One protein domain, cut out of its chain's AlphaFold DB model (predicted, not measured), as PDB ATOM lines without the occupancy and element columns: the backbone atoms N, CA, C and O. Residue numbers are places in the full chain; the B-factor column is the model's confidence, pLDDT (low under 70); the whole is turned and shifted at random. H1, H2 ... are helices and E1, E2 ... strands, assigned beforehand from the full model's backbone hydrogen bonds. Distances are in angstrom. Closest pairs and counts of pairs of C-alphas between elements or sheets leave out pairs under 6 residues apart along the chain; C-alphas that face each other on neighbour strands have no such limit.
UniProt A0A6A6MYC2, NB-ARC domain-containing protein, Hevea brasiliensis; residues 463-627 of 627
ATOM      1  N   ASN A 463      -0.538 -19.131  14.176       62.94
ATOM      2  CA  ASN A 463      -0.026 -19.435  15.527       62.94
ATOM      3  C   ASN A 463       1.472 -19.130  15.684       62.94
ATOM      4  O   ASN A 463       2.264 -19.428  14.796       62.94
ATOM      5  N   ALA A 464       1.849 -18.591  16.848       78.69
ATOM      6  CA  ALA A 464       3.234 -18.284  17.202       78.69
ATOM      7  C   ALA A 464       4.103 -19.544  17.358       78.69
ATOM      8  O   ALA A 464       3.617 -20.590  17.803       78.69
ATOM      9  N   ILE A 465       5.407 -19.423  17.082       85.56
ATOM     10  CA  ILE A 465       6.380 -20.504  17.295       85.56
ATOM     11  C   ILE A 465       6.381 -20.880  18.786       85.56
ATOM     12  O   ILE A 465       6.607 -20.016  19.645       85.56
ATOM     13  N   PRO A 466       6.150 -22.161  19.126       85.69
ATOM     14  CA  PRO A 466       6.069 -22.611  20.507       85.69
ATOM     15  C   PRO A 466       7.474 -22.672  21.110       85.69
ATOM     16  O   PRO A 466       8.200 -23.654  20.961       85.69
ATOM     17  N   LEU A 467       7.862 -21.600  21.795       87.38
ATOM     18  CA  LEU A 467       9.171 -21.460  22.426       87.38
ATOM     19  C   LEU A 467       9.071 -21.565  23.956       87.38
ATOM     20  O   LEU A 467       8.087 -21.102  24.543       87.38
ATOM     21  N   PRO A 468      10.084 -22.143  24.630       86.12
ATOM     22  CA  PRO A 468      10.199 -22.055  26.082       86.12
ATOM     23  C   PRO A 468      10.320 -20.602  26.552       86.12
ATOM     24  O   PRO A 468      10.915 -19.776  25.868       86.12
ATOM     25  N   ARG A 469       9.766 -20.281  27.728       86.06
ATOM     26  CA  ARG A 469       9.747 -18.896  28.240       86.06
ATOM     27  C   ARG A 469      11.145 -18.359  28.566       86.06
ATOM     28  O   ARG A 469      11.439 -17.209  28.262       86.06
ATOM     29  N   ASP A 470      11.970 -19.217  29.146       85.50
ATOM     30  CA  ASP A 470      13.344 -19.014  29.618       85.50
ATOM     31  C   ASP A 470      14.395 -19.436  28.568       85.50
ATOM     32  O   ASP A 470      15.532 -19.785  28.887       85.50
ATOM     33  N   VAL A 471      14.025 -19.454  27.279       88.00
ATOM     34  CA  VAL A 471      15.000 -19.655  26.199       88.00
ATOM     35  C   VAL A 471      15.869 -18.408  26.039       88.00
ATOM     36  O   VAL A 471      15.349 -17.324  25.810       88.00
ATOM     37  N   LYS A 472      17.193 -18.582  26.121       90.06
ATOM     38  CA  LYS A 472      18.175 -17.492  25.986       90.06
ATOM     39  C   LYS A 472      18.733 -17.324  24.579       90.06
ATOM     40  O   LYS A 472      19.115 -16.221  24.209       90.06
ATOM     41  N   SER A 473      18.801 -18.403  23.802       91.88
ATOM     42  CA  SER A 473      19.328 -18.383  22.436       91.88
ATOM     43  C   SER A 473      18.355 -19.034  21.460       91.88
ATOM     44  O   SER A 473      17.856 -20.135  21.710       91.88
ATOM     45  N   LEU A 474      18.096 -18.354  20.349       92.94
ATOM     46  CA  LEU A 474      17.239 -18.814  19.267       92.94
ATOM     47  C   LEU A 474      17.981 -18.667  17.942       92.94
ATOM     48  O   LEU A 474      18.426 -17.570  17.609       92.94
ATOM     49  N   LYS A 475      18.108 -19.766  17.192       92.50
ATOM     50  CA  LYS A 475      18.798 -19.764  15.898       92.50
ATOM     51  C   LYS A 475      17.965 -20.386  14.789       92.50
ATOM     52  O   LYS A 475      17.350 -21.429  15.009       92.50
ATOM     53  N   PHE A 476      18.019 -19.802  13.600       92.62
ATOM     54  CA  PHE A 476      17.406 -20.324  12.380       92.62
ATOM     55  C   PHE A 476      18.456 -20.451  11.277       92.62
ATOM     56  O   PHE A 476      19.165 -19.493  10.988       92.62
ATOM     57  N   TYR A 477      18.540 -21.622  10.652       91.88
ATOM     58  CA  TYR A 477      19.429 -21.871   9.519       91.88
ATOM     59  C   TYR A 477      18.679 -22.573   8.392       91.88
ATOM     60  O   TYR A 477      18.008 -23.580   8.645       91.88
ATOM     61  N   LYS A 478      18.787 -22.079   7.155       92.19
ATOM     62  CA  LYS A 478      18.181 -22.724   5.971       92.19
ATOM     63  C   LYS A 478      16.687 -23.027   6.120       92.19
ATOM     64  O   LYS A 478      16.207 -24.058   5.659       92.19
ATOM     65  N   CYS A 479      15.943 -22.188   6.838       91.56
ATOM     66  CA  CYS A 479      14.512 -22.400   7.062       91.56
ATOM     67  C   CYS A 479      13.678 -21.682   5.994       91.56
ATOM     68  O   CYS A 479      14.001 -20.565   5.603       91.56
ATOM     69  N   ASN A 480      12.580 -22.300   5.569       91.50
ATOM     70  CA  ASN A 480      11.575 -21.683   4.709       91.50
ATOM     71  C   ASN A 480      10.410 -21.181   5.571       91.50
ATOM     72  O   ASN A 480       9.767 -21.981   6.253       91.50
ATOM     73  N   ILE A 481      10.143 -19.878   5.563       89.19
ATOM     74  CA  ILE A 481       9.142 -19.233   6.422       89.19
ATOM     75  C   ILE A 481       8.007 -18.713   5.542       89.19
ATOM     76  O   ILE A 481       8.129 -17.696   4.869       89.19
ATOM     77  N   GLU A 482       6.876 -19.412   5.537       86.00
ATOM     78  CA  GLU A 482       5.803 -19.159   4.562       86.00
ATOM     79  C   GLU A 482       4.937 -17.939   4.917       86.00
ATOM     80  O   GLU A 482       4.320 -17.326   4.037       86.00
ATOM     81  N   SER A 483       4.911 -17.565   6.199       79.56
ATOM     82  CA  SER A 483       4.111 -16.467   6.755       79.56
ATOM     83  C   SER A 483       4.634 -15.072   6.403       79.56
ATOM     84  O   SER A 483       3.933 -14.084   6.630       79.56
ATOM     85  N   GLY A 484       5.852 -14.950   5.866       82.69
ATOM     86  CA  GLY A 484       6.465 -13.647   5.592       82.69
ATOM     87  C   GLY A 484       7.132 -12.985   6.800       82.69
ATOM     88  O   GLY A 484       7.769 -11.947   6.628       82.69
ATOM     89  N   SER A 485       6.972 -13.534   8.012       84.88
ATOM     90  CA  SER A 485       7.537 -12.997   9.260       84.88
ATOM     91  C   SER A 485       7.530 -14.019  10.394       84.88
ATOM     92  O   SER A 485       6.605 -14.825  10.465       84.88
ATOM     93  N   LEU A 486       8.482 -13.939  11.328       87.50
ATOM     94  CA  LEU A 486       8.512 -14.811  12.509       87.50
ATOM     95  C   LEU A 486       7.600 -14.287  13.620       87.50
ATOM     96  O   LEU A 486       7.820 -13.186  14.132       87.50
ATOM     97  N   CYS A 487       6.623 -15.082  14.053       86.44
ATOM     98  CA  CYS A 487       5.861 -14.797  15.264       86.44
ATOM     99  C   CYS A 487       6.504 -15.514  16.451       86.44
ATOM    100  O   CYS A 487       6.244 -16.689  16.728       86.44
ATOM    101  N   LEU A 488       7.377 -14.801  17.165       84.81
ATOM    102  CA  LEU A 488       8.008 -15.350  18.358       84.81
ATOM    103  C   LEU A 488       6.949 -15.469  19.457       84.81
ATOM    104  O   LEU A 488       6.292 -14.489  19.803       84.81
ATOM    105  N   GLY A 489       6.772 -16.679  19.995       81.06
ATOM    106  CA  GLY A 489       5.889 -16.924  21.133       81.06
ATOM    107  C   GLY A 489       6.375 -16.239  22.416       81.06
ATOM    108  O   GLY A 489       7.066 -15.228  22.409       81.06
ATOM    109  N   ASN A 490       6.044 -16.797  23.578       76.62
ATOM    110  CA  ASN A 490       6.313 -16.143  24.864       76.62
ATOM    111  C   ASN A 490       7.762 -16.331  25.386       76.62
ATOM    112  O   ASN A 490       7.939 -16.653  26.561       76.62
ATOM    113  N   ALA A 491       8.773 -16.153  24.529       85.25
ATOM    114  CA  ALA A 491      10.209 -16.263  24.829       85.25
ATOM    115  C   ALA A 491      10.749 -14.982  25.499       85.25
ATOM    116  O   ALA A 491      11.421 -14.166  24.878       85.25
ATOM    117  N   ILE A 492      10.381 -14.755  26.758       85.12
ATOM    118  CA  ILE A 492      10.608 -13.474  27.446       85.12
ATOM    119  C   ILE A 492      12.051 -13.256  27.928       85.12
ATOM    120  O   ILE A 492      12.412 -12.116  28.196       85.12
ATOM    121  N   GLU A 493      12.873 -14.304  28.027       89.06
ATOM    122  CA  GLU A 493      14.293 -14.216  28.429       89.06
ATOM    123  C   GLU A 493      15.263 -14.356  27.241       89.06
ATOM    124  O   GLU A 493      16.413 -14.752  27.418       89.06
ATOM    125  N   LEU A 494      14.796 -14.087  26.018       90.88
ATOM    126  CA  LEU A 494      15.601 -14.256  24.815       90.88
ATOM    127  C   LEU A 494      16.687 -13.178  24.717       90.88
ATOM    128  O   LEU A 494      16.386 -12.012  24.506       90.88
ATOM    129  N   GLU A 495      17.948 -13.595  24.804       93.00
ATOM    130  CA  GLU A 495      19.123 -12.712  24.779       93.00
ATOM    131  C   GLU A 495      19.805 -12.711  23.401       93.00
ATOM    132  O   GLU A 495      20.262 -11.674  22.929       93.00
ATOM    133  N   HIS A 496      19.858 -13.867  22.732       93.38
ATOM    134  CA  HIS A 496      20.602 -14.059  21.487       93.38
ATOM    135  C   HIS A 496      19.685 -14.564  20.374       93.38
ATOM    136  O   HIS A 496      19.080 -15.634  20.498       93.38
ATOM    137  N   PHE A 497      19.638 -13.835  19.263       94.00
ATOM    138  CA  PHE A 497      18.881 -14.201  18.072       94.00
ATOM    139  C   PHE A 497      19.802 -14.266  16.850       94.00
ATOM    140  O   PHE A 497      20.495 -13.300  16.540       94.00
ATOM    141  N   ASP A 498      19.799 -15.396  16.147       93.69
ATOM    142  CA  ASP A 498      20.616 -15.627  14.949       93.69
ATOM    143  C   ASP A 498      19.745 -16.198  13.825       93.69
ATOM    144  O   ASP A 498      19.009 -17.167  14.027       93.69
ATOM    145  N   ILE A 499      19.811 -15.614  12.636       93.88
ATOM    146  CA  ILE A 499      19.131 -16.129  11.452       93.88
ATOM    147  C   ILE A 499      20.047 -16.074  10.235       93.88
ATOM    148  O   ILE A 499      20.630 -15.034   9.929       93.88
ATOM    149  N   ASP A 500      20.156 -17.197   9.529       93.94
ATOM    150  CA  ASP A 500      21.041 -17.337   8.381       93.94
ATOM    151  C   ASP A 500      20.439 -18.221   7.274       93.94
ATOM    152  O   ASP A 500      19.898 -19.296   7.532       93.94
ATOM    153  N   ASP A 501      20.561 -17.758   6.030       93.31
ATOM    154  CA  ASP A 501      20.197 -18.477   4.798       93.31
ATOM    155  C   ASP A 501      18.724 -18.939   4.762       93.31
ATOM    156  O   ASP A 501      18.401 -19.993   4.225       93.31
ATOM    157  N   CYS A 502      17.816 -18.176   5.379       92.25
ATOM    158  CA  CYS A 502      16.380 -18.466   5.388       92.25
ATOM    159  C   CYS A 502      15.642 -17.788   4.221       92.25
ATOM    160  O   CYS A 502      15.985 -16.682   3.798       92.25
ATOM    161  N   GLU A 503      14.573 -18.427   3.747       91.88
ATOM    162  CA  GLU A 503      13.741 -17.965   2.629       91.88
ATOM    163  C   GLU A 503      12.318 -17.616   3.092       91.88
ATOM    164  O   GLU A 503      11.858 -18.066   4.145       91.88
ATOM    165  N   GLY A 504      11.615 -16.792   2.310       87.31
ATOM    166  CA  GLY A 504      10.219 -16.423   2.574       87.31
ATOM    167  C   GLY A 504      10.015 -15.333   3.633       87.31
ATOM    168  O   GLY A 504       8.876 -14.970   3.907       87.31
ATOM    169  N   LEU A 505      11.084 -14.764   4.202       87.56
ATOM    170  CA  LEU A 505      11.006 -13.635   5.134       87.56
ATOM    171  C   LEU A 505      11.031 -12.291   4.414       87.56
ATOM    172  O   LEU A 505      12.090 -11.843   3.991       87.56
ATOM    173  N   GLU A 506       9.885 -11.613   4.382       85.75
ATOM    174  CA  GLU A 506       9.787 -10.207   3.962       85.75
ATOM    175  C   GLU A 506      10.089  -9.257   5.127       85.75
ATOM    176  O   GLU A 506      10.677  -8.184   4.959       85.75
ATOM    177  N   ARG A 507       9.696  -9.674   6.334       85.62
ATOM    178  CA  ARG A 507       9.958  -8.980   7.593       85.62
ATOM    179  C   ARG A 507      10.564  -9.941   8.587       85.62
ATOM    180  O   ARG A 507      10.167 -11.099   8.615       85.62
ATOM    181  N   LEU A 508      11.444  -9.461   9.456       87.69
ATOM    182  CA  LEU A 508      12.048 -10.347  10.443       87.69
ATOM    183  C   LEU A 508      11.027 -10.804  11.494       87.69
ATOM    184  O   LEU A 508      10.841 -12.004  11.690       87.69
ATOM    185  N   PHE A 509      10.339  -9.857  12.134       86.69
ATOM    186  CA  PHE A 509       9.422 -10.132  13.238       86.69
ATOM    187  C   PHE A 509       7.977  -9.758  12.902       86.69
ATOM    188  O   PHE A 509       7.691  -8.711  12.319       86.69
ATOM    189  N   SER A 510       7.047 -10.615  13.323       81.88
ATOM    190  CA  SER A 510       5.610 -10.358  13.265       81.88
ATOM    191  C   SER A 510       5.194  -9.375  14.356       81.88
ATOM    192  O   SER A 510       5.608  -9.506  15.512       81.88
ATOM    193  N   LEU A 511       4.291  -8.455  14.009       75.88
ATOM    194  CA  LEU A 511       3.656  -7.522  14.946       75.88
ATOM    195  C   LEU A 511       2.760  -8.223  15.982       75.88
ATOM    196  O   LEU A 511       2.395  -7.621  16.988       75.88
ATOM    197  N   SER A 512       2.420  -9.495  15.758       78.94
ATOM    198  CA  SER A 512       1.703 -10.332  16.726       78.94
ATOM    199  C   SER A 512       2.602 -10.873  17.845       78.94
ATOM    200  O   SER A 512       2.084 -11.430  18.815       78.94
ATOM    201  N   SER A 513       3.928 -10.719  17.738       80.44
ATOM    202  CA  SER A 513       4.869 -11.164  18.772       80.44
ATOM    203  C   SER A 513       4.730 -10.311  20.045       80.44
ATOM    204  O   SER A 513       4.583  -9.088  19.949       80.44
ATOM    205  N   PRO A 514       4.825 -10.891  21.257       81.31
ATOM    206  CA  PRO A 514       4.776 -10.114  22.491       81.31
ATOM    207  C   PRO A 514       5.953  -9.136  22.591       81.31
ATOM    208  O   PRO A 514       7.112  -9.544  22.539       81.31
ATOM    209  N   ALA A 515       5.671  -7.853  22.840       78.50
ATOM    210  CA  ALA A 515       6.704  -6.816  22.953       78.50
ATOM    211  C   ALA A 515       7.770  -7.117  24.028       78.50
ATOM    212  O   ALA A 515       8.894  -6.633  23.942       78.50
ATOM    213  N   SER A 516       7.437  -7.931  25.039       81.44
ATOM    214  CA  SER A 516       8.367  -8.379  26.082       81.44
ATOM    215  C   SER A 516       9.560  -9.172  25.549       81.44
ATOM    216  O   SER A 516      10.630  -9.069  26.136       81.44
ATOM    217  N   VAL A 517       9.394  -9.925  24.454       83.62
ATOM    218  CA  VAL A 517      10.471 -10.728  23.840       83.62
ATOM    219  C   VAL A 517      11.615  -9.833  23.370       83.62
ATOM    220  O   VAL A 517      12.780 -10.186  23.486       83.62
ATOM    221  N   PHE A 518      11.295  -8.635  22.881       86.06
ATOM    222  CA  PHE A 518      12.293  -7.729  22.322       86.06
ATOM    223  C   PHE A 518      13.005  -6.871  23.371       86.06
ATOM    224  O   PHE A 518      13.939  -6.154  23.025       86.06
ATOM    225  N   LYS A 519      12.572  -6.898  24.639       88.38
ATOM    226  CA  LYS A 519      13.199  -6.104  25.711       88.38
ATOM    227  C   LYS A 519      14.484  -6.736  26.237       88.38
ATOM    228  O   LYS A 519      15.299  -6.025  26.809       88.38
ATOM    229  N   THR A 520      14.635  -8.048  26.070       90.06
ATOM    230  CA  THR A 520      15.736  -8.846  26.622       90.06
ATOM    231  C   THR A 520      16.824  -9.188  25.614       90.06
ATOM    232  O   THR A 520      17.891  -9.631  26.023       90.06
ATOM    233  N   LEU A 521      16.591  -8.929  24.323       91.69
ATOM    234  CA  LEU A 521      17.567  -9.182  23.267       91.69
ATOM    235  C   LEU A 521      18.812  -8.314  23.451       91.69
ATOM    236  O   LEU A 521      18.714  -7.089  23.443       91.69
ATOM    237  N   GLU A 522      19.966  -8.968  23.552       94.31
ATOM    238  CA  GLU A 522      21.291  -8.355  23.644       94.31
ATOM    239  C   GLU A 522      22.054  -8.446  22.317       94.31
ATOM    240  O   GLU A 522      22.789  -7.524  21.966       94.31
ATOM    241  N   ASN A 523      21.866  -9.539  21.566       93.25
ATOM    242  CA  ASN A 523      22.589  -9.819  20.328       93.25
ATOM    243  C   ASN A 523      21.634 -10.259  19.212       93.25
ATOM    244  O   ASN A 523      20.883 -11.227  19.376       93.25
ATOM    245  N   ILE A 524      21.681  -9.570  18.069       94.50
ATOM    246  CA  ILE A 524      20.920  -9.930  16.865       94.50
ATOM    247  C   ILE A 524      21.883 -10.103  15.690       94.50
ATOM    248  O   ILE A 524      22.594  -9.170  15.317       94.50
ATOM    249  N   GLN A 525      21.869 -11.285  15.075       94.06
ATOM    250  CA  GLN A 525      22.655 -11.620  13.889       94.06
ATOM    251  C   GLN A 525      21.735 -12.051  12.750       94.06
ATOM    252  O   GLN A 525      20.934 -12.971  12.891       94.06
ATOM    253  N   ILE A 526      21.856 -11.375  11.610       95.38
ATOM    254  CA  ILE A 526      21.049 -11.612  10.413       95.38
ATOM    255  C   ILE A 526      21.994 -11.802   9.232       95.38
ATOM    256  O   ILE A 526      22.832 -10.940   8.953       95.38
ATOM    257  N   ARG A 527      21.884 -12.927   8.529       94.62
ATOM    258  CA  ARG A 527      22.770 -13.264   7.413       94.62
ATOM    259  C   ARG A 527      22.003 -13.851   6.237       94.62
ATOM    260  O   ARG A 527      21.067 -14.622   6.409       94.62
ATOM    261  N   ASN A 528      22.436 -13.500   5.029       93.69
ATOM    262  CA  ASN A 528      22.019 -14.146   3.779       93.69
ATOM    263  C   ASN A 528      20.494 -14.157   3.531       93.69
ATOM    264  O   ASN A 528      19.986 -15.048   2.856       93.69
ATOM    265  N   LEU A 529      19.754 -13.163   4.036       93.56
ATOM    266  CA  LEU A 529      18.308 -13.050   3.801       93.56
ATOM    267  C   LEU A 529      18.028 -12.159   2.588       93.56
ATOM    268  O   LEU A 529      18.115 -10.933   2.673       93.56
ATOM    269  N   LYS A 530      17.708 -12.786   1.450       90.50
ATOM    270  CA  LYS A 530      17.534 -12.102   0.156       90.50
ATOM    271  C   LYS A 530      16.283 -11.235   0.098       90.50
ATOM    272  O   LYS A 530      16.351 -10.135  -0.439       90.50
ATOM    273  N   ASP A 531      15.189 -11.710   0.681       88.12
ATOM    274  CA  ASP A 531      13.876 -11.062   0.604       88.12
ATOM    275  C   ASP A 531      13.551 -10.211   1.838       88.12
ATOM    276  O   ASP A 531      12.435  -9.722   1.961       88.12
ATOM    277  N   LEU A 532      14.507  -9.997   2.752       90.19
ATOM    278  CA  LEU A 532      14.268  -9.190   3.947       90.19
ATOM    279  C   LEU A 532      14.235  -7.696   3.594       90.19
ATOM    280  O   LEU A 532      15.259  -7.122   3.217       90.19
ATOM    281  N   TYR A 533      13.078  -7.061   3.785       84.25
ATOM    282  CA  TYR A 533      12.884  -5.627   3.560       84.25
ATOM    283  C   TYR A 533      12.904  -4.822   4.862       84.25
ATOM    284  O   TYR A 533      13.477  -3.734   4.895       84.25
ATOM    285  N   PHE A 534      12.304  -5.350   5.936       81.88
ATOM    286  CA  PHE A 534      12.110  -4.617   7.194       81.88
ATOM    287  C   PHE A 534      12.306  -5.507   8.432       81.88
ATOM    288  O   PHE A 534      12.055  -6.710   8.391       81.88
ATOM    289  N   LEU A 535      12.683  -4.927   9.578       82.88
ATOM    290  CA  LEU A 535      12.649  -5.661  10.855       82.88
ATOM    291  C   LEU A 535      11.209  -5.855  11.358       82.88
ATOM    292  O   LEU A 535      10.855  -6.945  11.806       82.88
ATOM    293  N   PHE A 536      10.386  -4.813  11.222       76.44
ATOM    294  CA  PHE A 536       8.967  -4.757  11.590       76.44
ATOM    295  C   PHE A 536       8.181  -4.022  10.489       76.44
ATOM    296  O   PHE A 536       8.749  -3.157   9.826       76.44
ATOM    297  N   GLY A 537       6.885  -4.309  10.310       64.56
ATOM    298  CA  GLY A 537       6.022  -3.488   9.444       64.56
ATOM    299  C   GLY A 537       4.687  -4.124   9.037       64.56
ATOM    300  O   GLY A 537       4.515  -5.343   9.111       64.56
ATOM    301  N   GLU A 538       3.751  -3.302   8.558       52.72
ATOM    302  CA  GLU A 538       2.484  -3.720   7.934       52.72
ATOM    303  C   GLU A 538       2.639  -3.784   6.394       52.72
ATOM    304  O   GLU A 538       3.121  -2.837   5.786       52.72
ATOM    305  N   GLY A 539       2.260  -4.902   5.745       48.12
ATOM    306  CA  GLY A 539       2.297  -5.074   4.270       48.12
ATOM    307  C   GLY A 539       2.953  -6.384   3.786       48.12
ATOM    308  O   GLY A 539       3.951  -6.801   4.355       48.12
ATOM    309  N   GLY A 540       2.392  -7.082   2.789       46.38
ATOM    310  CA  GLY A 540       2.943  -8.342   2.242       46.38
ATOM    311  C   GLY A 540       2.853  -8.505   0.714       46.38
ATOM    312  O   GLY A 540       2.002  -7.869   0.102       46.38
ATOM    313  N   ARG A 541       3.714  -9.345   0.109       39.41
ATOM    314  CA  ARG A 541       3.820  -9.870  -1.294       39.41
ATOM    315  C   ARG A 541       3.541  -8.966  -2.524       39.41
ATOM    316  O   ARG A 541       3.817  -9.395  -3.641       39.41
ATOM    317  N   LYS A 542       3.015  -7.740  -2.400       41.91
ATOM    318  CA  LYS A 542       2.712  -6.814  -3.520       41.91
ATOM    319  C   LYS A 542       3.001  -5.342  -3.188       41.91
ATOM    320  O   LYS A 542       2.213  -4.470  -3.551       41.91
ATOM    321  N   PHE A 543       4.087  -5.038  -2.483       52.97
ATOM    322  CA  PHE A 543       4.354  -3.657  -2.069       52.97
ATOM    323  C   PHE A 543       5.538  -3.037  -2.813       52.97
ATOM    324  O   PHE A 543       6.672  -3.490  -2.708       52.97
ATOM    325  N   ASN A 544       5.242  -1.975  -3.566       42.69
ATOM    326  CA  ASN A 544       6.212  -1.114  -4.234       42.69
ATOM    327  C   ASN A 544       6.650  -0.001  -3.265       42.69
ATOM    328  O   ASN A 544       6.028   1.054  -3.230       42.69
ATOM    329  N   GLY A 545       7.693  -0.254  -2.475       45.50
ATOM    330  CA  GLY A 545       8.677   0.752  -2.037       45.50
ATOM    331  C   GLY A 545       8.311   1.833  -1.006       45.50
ATOM    332  O   GLY A 545       9.211   2.217  -0.268       45.50
ATOM    333  N   ASP A 546       7.059   2.286  -0.895       48.97
ATOM    334  CA  ASP A 546       6.759   3.589  -0.261       48.97
ATOM    335  C   ASP A 546       5.795   3.522   0.944       48.97
ATOM    336  O   ASP A 546       4.929   4.381   1.105       48.97
ATOM    337  N   ILE A 547       5.911   2.511   1.817       49.50
ATOM    338  CA  ILE A 547       5.260   2.585   3.140       49.50
ATOM    339  C   ILE A 547       6.260   3.210   4.124       49.50
ATOM    340  O   ILE A 547       7.391   2.720   4.214       49.50
ATOM    341  N   PRO A 548       5.885   4.261   4.881       48.09
ATOM    342  CA  PRO A 548       6.710   4.736   5.984       48.09
ATOM    343  C   PRO A 548       6.965   3.583   6.959       48.09
ATOM    344  O   PRO A 548       6.072   2.781   7.217       48.09
ATOM    345  N   LEU A 549       8.178   3.493   7.507       50.78
ATOM    346  CA  LEU A 549       8.500   2.581   8.604       50.78
ATOM    347  C   LEU A 549       7.674   2.962   9.847       50.78
ATOM    348  O   LEU A 549       8.173   3.582  10.782       50.78
ATOM    349  N   THR A 550       6.389   2.628   9.867       49.00
ATOM    350  CA  THR A 550       5.524   2.836  11.018       49.00
ATOM    351  C   THR A 550       5.696   1.640  11.938       49.00
ATOM    352  O   THR A 550       5.160   0.554  11.722       49.00
ATOM    353  N   VAL A 551       6.488   1.826  12.991       53.94
ATOM    354  CA  VAL A 551       6.448   0.919  14.140       53.94
ATOM    355  C   VAL A 551       5.102   1.141  14.821       53.94
ATOM    356  O   VAL A 551       4.797   2.281  15.181       53.94
ATOM    357  N   PRO A 552       4.276   0.104  15.024       52.31
ATOM    358  CA  PRO A 552       3.064   0.259  15.808       52.31
ATOM    359  C   PRO A 552       3.394   0.824  17.190       52.31
ATOM    360  O   PRO A 552       4.363   0.403  17.825       52.31
ATOM    361  N   LEU A 553       2.543   1.719  17.700       49.97
ATOM    362  CA  LEU A 553       2.651   2.313  19.042       49.97
ATOM    363  C   LEU A 553       2.809   1.270  20.175       49.97
ATOM    364  O   LEU A 553       3.199   1.627  21.281       49.97
ATOM    365  N   SER A 554       2.522  -0.014  19.926       50.72
ATOM    366  CA  SER A 554       2.704  -1.130  20.865       50.72
ATOM    367  C   SER A 554       4.162  -1.578  21.065       50.72
ATOM    368  O   SER A 554       4.465  -2.191  22.088       50.72
ATOM    369  N   LEU A 555       5.069  -1.275  20.129       58.81
ATOM    370  CA  LEU A 555       6.490  -1.654  20.175       58.81
ATOM    371  C   LEU A 555       7.405  -0.497  20.621       58.81
ATOM    372  O   LEU A 555       8.624  -0.638  20.607       58.81
ATOM    373  N   THR A 556       6.857   0.644  21.040       56.12
ATOM    374  CA  THR A 556       7.636   1.871  21.288       56.12
ATOM    375  C   THR A 556       8.249   1.965  22.691       56.12
ATOM    376  O   THR A 556       9.258   2.644  22.855       56.12
ATOM    377  N   HIS A 557       7.737   1.253  23.704       66.62
ATOM    378  CA  HIS A 557       8.279   1.319  25.073       66.62
ATOM    379  C   HIS A 557       9.226   0.155  25.418       66.62
ATOM    380  O   HIS A 557       8.808  -0.871  25.973       66.62
ATOM    381  N   GLY A 558      10.523   0.363  25.165       71.44
ATOM    382  CA  GLY A 558      11.622  -0.487  25.647       71.44
ATOM    383  C   GLY A 558      12.032  -1.646  24.732       71.44
ATOM    384  O   GLY A 558      12.833  -2.484  25.147       71.44
ATOM    385  N   THR A 559      11.498  -1.719  23.512       82.00
ATOM    386  CA  THR A 559      11.957  -2.661  22.473       82.00
ATOM    387  C   THR A 559      13.428  -2.413  22.167       82.00
ATOM    388  O   THR A 559      13.805  -1.268  21.933       82.00
ATOM    389  N   PHE A 560      14.242  -3.470  22.184       86.50
ATOM    390  CA  PHE A 560      15.700  -3.421  22.021       86.50
ATOM    391  C   PHE A 560      16.433  -2.571  23.069       86.50
ATOM    392  O   PHE A 560      17.552  -2.132  22.836       86.50
ATOM    393  N   SER A 561      15.831  -2.372  24.248       87.50
ATOM    394  CA  SER A 561      16.458  -1.590  25.320       87.50
ATOM    395  C   SER A 561      17.765  -2.177  25.843       87.50
ATOM    396  O   SER A 561      18.624  -1.411  26.262       87.50
ATOM    397  N   LEU A 562      17.938  -3.501  25.801       91.62
ATOM    398  CA  LEU A 562      19.166  -4.192  26.212       91.62
ATOM    399  C   LEU A 562      20.067  -4.601  25.036       91.62
ATOM    400  O   LEU A 562      21.067  -5.280  25.256       91.62
ATOM    401  N   LEU A 563      19.732  -4.195  23.808       92.00
ATOM    402  CA  LEU A 563      20.484  -4.578  22.618       92.00
ATOM    403  C   LEU A 563      21.874  -3.937  22.656       92.00
ATOM    404  O   LEU A 563      21.966  -2.714  22.710       92.00
ATOM    405  N   LYS A 564      22.924  -4.761  22.609       93.00
ATOM    406  CA  LYS A 564      24.340  -4.355  22.608       93.00
ATOM    407  C   LYS A 564      24.972  -4.492  21.236       93.00
ATOM    408  O   LYS A 564      25.719  -3.620  20.808       93.00
ATOM    409  N   GLU A 565      24.650  -5.570  20.532       91.88
ATOM    410  CA  GLU A 565      25.250  -5.886  19.242       91.88
ATOM    411  C   GLU A 565      24.175  -6.199  18.204       91.88
ATOM    412  O   GLU A 565      23.312  -7.064  18.399       91.88
ATOM    413  N   PHE A 566      24.268  -5.532  17.058       93.06
ATOM    414  CA  PHE A 566      23.426  -5.799  15.903       93.06
ATOM    415  C   PHE A 566      24.284  -6.022  14.658       93.06
ATOM    416  O   PHE A 566      25.031  -5.142  14.227       93.06
ATOM    417  N   GLN A 567      24.150  -7.187  14.030       92.12
ATOM    418  CA  GLN A 567      24.864  -7.522  12.803       92.12
ATOM    419  C   GLN A 567      23.895  -7.923  11.698       92.12
ATOM    420  O   GLN A 567      23.096  -8.843  11.863       92.12
ATOM    421  N   ILE A 568      24.031  -7.291  10.533       93.06
ATOM    422  CA  ILE A 568      23.340  -7.695   9.309       93.06
ATOM    423  C   ILE A 568      24.335  -7.845   8.160       93.06
ATOM    424  O   ILE A 568      25.145  -6.952   7.895       93.06
ATOM    425  N   ARG A 569      24.306  -8.997   7.484       92.62
ATOM    426  CA  ARG A 569      25.196  -9.287   6.357       92.62
ATOM    427  C   ARG A 569      24.480  -9.940   5.183       92.62
ATOM    428  O   ARG A 569      23.663 -10.831   5.374       92.62
ATOM    429  N   ASN A 570      24.872  -9.572   3.963       91.94
ATOM    430  CA  ASN A 570      24.365 -10.163   2.719       91.94
ATOM    431  C   ASN A 570      22.822 -10.106   2.606       91.94
ATOM    432  O   ASN A 570      22.192 -11.077   2.186       91.94
ATOM    433  N   CYS A 571      22.209  -8.979   2.983       91.31
ATOM    434  CA  CYS A 571      20.765  -8.735   2.867       91.31
ATOM    435  C   CYS A 571      20.502  -7.634   1.825       91.31
ATOM    436  O   CYS A 571      20.406  -6.459   2.182       91.31
ATOM    437  N   PRO A 572      20.448  -7.970   0.521       88.31
ATOM    438  CA  PRO A 572      20.448  -6.983  -0.554       88.31
ATOM    439  C   PRO A 572      19.151  -6.177  -0.669       88.31
ATOM    440  O   PRO A 572      19.199  -5.091  -1.227       88.31
ATOM    441  N   SER A 573      18.009  -6.665  -0.179       88.88
ATOM    442  CA  SER A 573      16.714  -5.974  -0.332       88.88
ATOM    443  C   SER A 573      16.431  -4.927   0.747       88.88
ATOM    444  O   SER A 573      15.527  -4.105   0.589       88.88
ATOM    445  N   MET A 574      17.212  -4.921   1.828       85.00
ATOM    446  CA  MET A 574      16.998  -4.014   2.947       85.00
ATOM    447  C   MET A 574      17.553  -2.623   2.631       85.00
ATOM    448  O   MET A 574      18.747  -2.473   2.372       85.00
ATOM    449  N   LYS A 575      16.679  -1.614   2.680       84.12
ATOM    450  CA  LYS A 575      17.029  -0.205   2.426       84.12
ATOM    451  C   LYS A 575      17.213   0.624   3.689       84.12
ATOM    452  O   LYS A 575      18.035   1.535   3.713       84.12
ATOM    453  N   LYS A 576      16.407   0.325   4.709       80.69
ATOM    454  CA  LYS A 576      16.325   1.080   5.958       80.69
ATOM    455  C   LYS A 576      16.370   0.118   7.138       80.69
ATOM    456  O   LYS A 576      15.593  -0.838   7.150       80.69
ATOM    457  N   LEU A 577      17.268   0.343   8.099       82.62
ATOM    458  CA  LEU A 577      17.491  -0.612   9.191       82.62
ATOM    459  C   LEU A 577      16.557  -0.387  10.389       82.62
ATOM    460  O   LEU A 577      15.714  -1.236  10.685       82.62
ATOM    461  N   PHE A 578      16.698   0.754  11.061       80.50
ATOM    462  CA  PHE A 578      15.858   1.154  12.184       80.50
ATOM    463  C   PHE A 578      14.997   2.369  11.821       80.50
ATOM    464  O   PHE A 578      15.445   3.256  11.106       80.50
ATOM    465  N   PRO A 579      13.761   2.462  12.320       74.75
ATOM    466  CA  PRO A 579      12.997   3.703  12.331       74.75
ATOM    467  C   PRO A 579      13.509   4.668  13.407       74.75
ATOM    468  O   PRO A 579      13.901   4.230  14.492       74.75
ATOM    469  N   GLN A 580      13.417   5.979  13.150       73.31
ATOM    470  CA  GLN A 580      13.790   7.028  14.114       73.31
ATOM    471  C   GLN A 580      13.101   6.857  15.476       73.31
ATOM    472  O   GLN A 580      13.710   7.087  16.517       73.31
ATOM    473  N   SER A 581      11.852   6.388  15.496       72.62
ATOM    474  CA  SER A 581      11.083   6.161  16.725       72.62
ATOM    475  C   SER A 581      11.682   5.115  17.681       72.62
ATOM    476  O   SER A 581      11.365   5.141  18.870       72.62
ATOM    477  N   LEU A 582      12.566   4.219  17.217       76.81
ATOM    478  CA  LEU A 582      13.269   3.257  18.080       76.81
ATOM    479  C   LEU A 582      14.586   3.799  18.652       76.81
ATOM    480  O   LEU A 582      15.134   3.190  19.571       76.81
ATOM    481  N   MET A 583      15.068   4.956  18.189       75.50
ATOM    482  CA  MET A 583      16.358   5.515  18.615       75.50
ATOM    483  C   MET A 583      16.446   5.769  20.113       75.50
ATOM    484  O   MET A 583      17.469   5.478  20.726       75.50
ATOM    485  N   SER A 584      15.364   6.248  20.733       77.19
ATOM    486  CA  SER A 584      15.341   6.491  22.179       77.19
ATOM    487  C   SER A 584      15.492   5.215  23.012       77.19
ATOM    488  O   SER A 584      15.779   5.312  24.205       77.19
ATOM    489  N   ASN A 585      15.287   4.035  22.414       81.44
ATOM    490  CA  ASN A 585      15.384   2.750  23.098       81.44
ATOM    491  C   ASN A 585      16.765   2.093  22.954       81.44
ATOM    492  O   ASN A 585      17.120   1.301  23.814       81.44
ATOM    493  N   LEU A 586      17.567   2.428  21.940       81.69
ATOM    494  CA  LEU A 586      18.852   1.771  21.641       81.69
ATOM    495  C   LEU A 586      20.023   2.272  22.516       81.69
ATOM    496  O   LEU A 586      21.153   2.386  22.055       81.69
ATOM    497  N   GLN A 587      19.766   2.584  23.787       83.25
ATOM    498  CA  GLN A 587      20.727   3.255  24.678       83.25
ATOM    499  C   GLN A 587      21.939   2.384  25.047       83.25
ATOM    500  O   GLN A 587      22.997   2.912  25.367       83.25
ATOM    501  N   ASN A 588      21.790   1.057  25.011       86.88
ATOM    502  CA  ASN A 588      22.853   0.107  25.347       86.88
ATOM    503  C   ASN A 588      23.598  -0.430  24.116       86.88
ATOM    504  O   ASN A 588      24.417  -1.330  24.263       86.88
ATOM    505  N   LEU A 589      23.310   0.089  22.920       87.25
ATOM    506  CA  LEU A 589      23.878  -0.417  21.676       87.25
ATOM    507  C   LEU A 589      25.350  -0.009  21.560       87.25
ATOM    508  O   LEU A 589      25.664   1.173  21.484       87.25
ATOM    509  N   GLU A 590      26.241  -0.995  21.544       89.38
ATOM    510  CA  GLU A 590      27.696  -0.831  21.488       89.38
ATOM    511  C   GLU A 590      28.207  -0.943  20.041       89.38
ATOM    512  O   GLU A 590      29.060  -0.165  19.607       89.38
ATOM    513  N   GLU A 591      27.660  -1.884  19.263       87.50
ATOM    514  CA  GLU A 591      28.099  -2.153  17.893       87.50
ATOM    515  C   GLU A 591      26.929  -2.388  16.927       87.50
ATOM    516  O   GLU A 591      26.056  -3.231  17.154       87.50
ATOM    517  N   ILE A 592      26.967  -1.693  15.787       89.31
ATOM    518  CA  ILE A 592      26.177  -2.013  14.595       89.31
ATOM    519  C   ILE A 592      27.133  -2.340  13.448       89.31
ATOM    520  O   ILE A 592      27.894  -1.484  12.999       89.31
ATOM    521  N   SER A 593      27.054  -3.558  12.914       87.81
ATOM    522  CA  SER A 593      27.830  -3.986  11.744       87.81
ATOM    523  C   SER A 593      26.903  -4.317  10.573       87.81
ATOM    524  O   SER A 593      26.188  -5.320  10.603       87.81
ATOM    525  N   VAL A 594      27.007  -3.549   9.490       88.62
ATOM    526  CA  VAL A 594      26.356  -3.818   8.198       88.62
ATOM    527  C   VAL A 594      27.412  -4.268   7.185       88.62
ATOM    528  O   VAL A 594      28.421  -3.591   6.987       88.62
ATOM    529  N   GLY A 595      27.213  -5.410   6.524       87.25
ATOM    530  CA  GLY A 595      28.149  -5.928   5.515       87.25
ATOM    531  C   GLY A 595      27.450  -6.440   4.261       87.25
ATOM    532  O   GLY A 595      26.533  -7.243   4.353       87.25
ATOM    533  N   ASN A 596      27.904  -6.033   3.077       86.50
ATOM    534  CA  ASN A 596      27.387  -6.496   1.781       86.50
ATOM    535  C   ASN A 596      25.848  -6.365   1.627       86.50
ATOM    536  O   ASN A 596      25.196  -7.233   1.043       86.50
ATOM    537  N   CYS A 597      25.247  -5.301   2.172       85.88
ATOM    538  CA  CYS A 597      23.827  -4.969   1.994       85.88
ATOM    539  C   CYS A 597      23.700  -3.847   0.953       85.88
ATOM    540  O   CYS A 597      23.602  -2.675   1.302       85.88
ATOM    541  N   ASN A 598      23.772  -4.203  -0.332       81.62
ATOM    542  CA  ASN A 598      24.056  -3.253  -1.419       81.62
ATOM    543  C   ASN A 598      23.013  -2.139  -1.631       81.62
ATOM    544  O   ASN A 598      23.361  -1.119  -2.212       81.62
ATOM    545  N   ASN A 599      21.762  -2.326  -1.195       84.31
ATOM    546  CA  ASN A 599      20.711  -1.309  -1.316       84.31
ATOM    547  C   ASN A 599      20.456  -0.540  -0.007       84.31
ATOM    548  O   ASN A 599      19.457   0.165   0.081       84.31
ATOM    549  N   MET A 600      21.309  -0.688   1.014       83.38
ATOM    550  CA  MET A 600      21.136   0.018   2.286       83.38
ATOM    551  C   MET A 600      21.391   1.520   2.097       83.38
ATOM    552  O   MET A 600      22.513   1.929   1.807       83.38
ATOM    553  N   GLU A 601      20.351   2.333   2.278       82.50
ATOM    554  CA  GLU A 601      20.364   3.790   2.103       82.50
ATOM    555  C   GLU A 601      20.519   4.493   3.470       82.50
ATOM    556  O   GLU A 601      21.412   5.323   3.661       82.50
ATOM    557  N   GLU A 602      19.698   4.101   4.452       76.75
ATOM    558  CA  GLU A 602      19.603   4.734   5.775       76.75
ATOM    559  C   GLU A 602      19.731   3.687   6.892       76.75
ATOM    560  O   GLU A 602      19.015   2.686   6.921       76.75
ATOM    561  N   LEU A 603      20.603   3.919   7.877       76.94
ATOM    562  CA  LEU A 603      20.624   3.071   9.080       76.94
ATOM    563  C   LEU A 603      19.468   3.412  10.013       76.94
ATOM    564  O   LEU A 603      18.910   2.539  10.674       76.94
ATOM    565  N   ILE A 604      19.117   4.692  10.052       73.06
ATOM    566  CA  ILE A 604      18.031   5.216  10.859       73.06
ATOM    567  C   ILE A 604      17.157   6.061   9.941       73.06
ATOM    568  O   ILE A 604      17.618   7.056   9.384       73.06
ATOM    569  N   ALA A 605      15.912   5.631   9.768       65.56
ATOM    570  CA  ALA A 605      14.974   6.244   8.854       65.56
ATOM    571  C   ALA A 605      14.361   7.510   9.441       65.56
ATOM    572  O   ALA A 605      13.664   7.428  10.453       65.56
ATOM    573  N   SER A 606      14.578   8.650   8.785       57.97
ATOM    574  CA  SER A 606      14.020   9.944   9.187       57.97
ATOM    575  C   SER A 606      12.509  10.003   8.943       57.97
ATOM    576  O   SER A 606      12.042   9.703   7.841       57.97
ATOM    577  N   GLU A 607      11.748  10.451   9.941       54.16
ATOM    578  CA  GLU A 607      10.382  10.948   9.738       54.16
ATOM    579  C   GLU A 607      10.468  12.355   9.109       54.16
ATOM    580  O   GLU A 607      11.439  13.074   9.356       54.16
ATOM    581  N   GLU A 608       9.520  12.723   8.236       42.03
ATOM    582  CA  GLU A 608       9.574  13.948   7.415       42.03
ATOM    583  C   GLU A 608      10.080  15.178   8.204       42.03
ATOM    584  O   GLU A 608       9.412  15.670   9.113       42.03
ATOM    585  N   GLY A 609      11.268  15.689   7.840       42.62
ATOM    586  CA  GLY A 609      11.836  16.934   8.380       42.62
ATOM    587  C   GLY A 609      13.025  16.820   9.352       42.62
ATOM    588  O   GLY A 609      13.367  17.834   9.959       42.62
ATOM    589  N   GLN A 610      13.674  15.657   9.510       40.06
ATOM    590  CA  GLN A 610      14.864  15.492  10.377       40.06
ATOM    591  C   GLN A 610      16.077  14.862   9.661       40.06
ATOM    592  O   GLN A 610      15.918  14.170   8.659       40.06
ATOM    593  N   GLU A 611      17.291  15.129  10.168       40.22
ATOM    594  CA  GLU A 611      18.574  14.662   9.608       40.22
ATOM    595  C   GLU A 611      18.682  13.124   9.587       40.22
ATOM    596  O   GLU A 611      18.410  12.460  10.586       40.22
ATOM    597  N   SER A 612      19.099  12.561   8.445       45.44
ATOM    598  CA  SER A 612      19.275  11.118   8.233       45.44
ATOM    599  C   SER A 612      20.723  10.669   8.473       45.44
ATOM    600  O   SER A 612      21.680  11.356   8.107       45.44
ATOM    601  N   TYR A 613      20.903   9.473   9.042       56.31
ATOM    602  CA  TYR A 613      22.219   8.833   9.165       56.31
ATOM    603  C   TYR A 613      22.470   7.934   7.947       56.31
ATOM    604  O   TYR A 613      22.009   6.789   7.891       56.31
ATOM    605  N   ASN A 614      23.184   8.478   6.958       53.97
ATOM    606  CA  ASN A 614      23.434   7.819   5.674       53.97
ATOM    607  C   ASN A 614      24.627   6.857   5.740       53.97
ATOM    608  O   ASN A 614      25.671   7.166   6.321       53.97
ATOM    609  N   CYS A 615      24.496   5.711   5.074       51.81
ATOM    610  CA  CYS A 615      25.607   4.786   4.872       51.81
ATOM    611  C   CYS A 615      26.462   5.259   3.682       51.81
ATOM    612  O   CYS A 615      25.952   5.450   2.579       51.81
ATOM    613  N   ASN A 616      27.772   5.440   3.874       48.38
ATOM    614  CA  ASN A 616      28.686   5.655   2.748       48.38
ATOM    615  C   ASN A 616      28.867   4.326   1.992       48.38
ATOM    616  O   ASN A 616      29.006   3.293   2.633       48.38
ATOM    617  N   ASN A 617      28.900   4.375   0.654       45.69
ATOM    618  CA  ASN A 617      28.914   3.276  -0.342       45.69
ATOM    619  C   ASN A 617      30.033   2.189  -0.229       45.69
ATOM    620  O   ASN A 617      30.475   1.634  -1.235       45.69
ATOM    621  N   GLY A 618      30.548   1.878   0.962       44.59
ATOM    622  CA  GLY A 618      31.540   0.833   1.212       44.59
ATOM    623  C   GLY A 618      30.905  -0.521   1.540       44.59
ATOM    624  O   GLY A 618      29.927  -0.598   2.276       44.59
ATOM    625  N   ASN A 619      31.513  -1.608   1.047       51.31
ATOM    626  CA  ASN A 619      31.046  -2.997   1.207       51.31
ATOM    627  C   ASN A 619      30.850  -3.459   2.671       51.31
ATOM    628  O   ASN A 619      30.248  -4.503   2.903       51.31
ATOM    629  N   SER A 620      31.342  -2.722   3.668       52.84
ATOM    630  CA  SER A 620      31.018  -2.952   5.076       52.84
ATOM    631  C   SER A 620      31.155  -1.658   5.873       52.84
ATOM    632  O   SER A 620      32.161  -0.960   5.743       52.84
ATOM    633  N   CYS A 621      30.154  -1.356   6.698       60.16
ATOM    634  CA  CYS A 621      30.170  -0.259   7.657       60.16
ATOM    635  C   CYS A 621      30.027  -0.837   9.068       60.16
ATOM    636  O   CYS A 621      29.041  -1.515   9.365       60.16
ATOM    637  N   ILE A 622      31.018  -0.585   9.921       58.22
ATOM    638  CA  ILE A 622      30.973  -0.912  11.348       58.22
ATOM    639  C   ILE A 622      30.881   0.413  12.097       58.22
ATOM    640  O   ILE A 622      31.759   1.266  11.958       58.22
ATOM    641  N   PHE A 623      29.818   0.577  12.872       64.12
ATOM    642  CA  PHE A 623      29.633   1.689  13.788       64.12
ATOM    643  C   PHE A 623      29.807   1.148  15.198       64.12
ATOM    644  O   PHE A 623      28.944   0.436  15.706       64.12
ATOM    645  N   THR A 624      30.936   1.473  15.815       55.31
ATOM    646  CA  THR A 624      31.112   1.299  17.255       55.31
ATOM    647  C   THR A 624      30.642   2.587  17.913       55.31
ATOM    648  O   THR A 624      31.245   3.644  17.706       55.31
ATOM    649  N   LEU A 625      29.538   2.520  18.648       52.47
ATOM    650  CA  LEU A 625      29.034   3.651  19.414       52.47
ATOM    651  C   LEU A 625      29.871   3.732  20.696       52.47
ATOM    652  O   LEU A 625      29.895   2.803  21.498       52.47
ATOM    653  N   GLN A 626      30.630   4.819  20.858       37.62
ATOM    654  CA  GLN A 626      31.289   5.107  22.131       37.62
ATOM    655  C   GLN A 626      30.210   5.565  23.115       37.62
ATOM    656  O   GLN A 626      29.814   6.729  23.077       37.62
ATOM    657  N   ASN A 627      29.715   4.641  23.936       37.50
ATOM    658  CA  ASN A 627      28.901   4.969  25.106       37.50
ATOM    659  C   ASN A 627      29.758   5.537  26.241       37.50
ATOM    660  O   ASN A 627      30.845   4.969  26.506       37.50
TER     661      ASN A 627
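What this domain is: This is residues 463 to 627 of the 627 residues of the protein "NB-ARC domain-containing protein" of Hevea brasiliensis (UniProt A0A6A6MYC2). With little regular structure, the chain winds in stacked turns: E1, E2, E3, E4, E6 and E8 form a mixed-sheet wall, and loops with H1, H2 and the parallel pair E5, E7 form the other side. Of 165 printed residues, 49 lie in two named helices and eight strands, class mixed. It is compact, radius of gyration of the C-alphas 14.9 A, spanning 40 by 38 by 29 A.

Where its parts are: E1, residues 473-477, is 13.4 A long, beginning at (19.328, -18.383, 22.436). Then come E2 496-500, H1 515-519, E3 523-527, E4 565-569, E5 576-579, H2 580-585, E6 591-595, E7 602-605 and E8 620-624, ending at (31.112, 1.299, 17.255).

How they stand to each other: E1 and E2 are parallel, N 474 to O 496 2.9 A; E6 and E8 are antiparallel, N 592 to O 623 2.9 A. E2, H1, E3 make a strand-helix-strand unit, its crossover right-handed. H1 and H2 have 0 O i to N i+4 pairs within hydrogen-bond range, but 2 each O i to N i+3.

The domain as a whole: The printed part has no cut. E3 to E4 is a long link, 37 residues. pLDDT is under 70 at residues 463, 537-557 and 605-627.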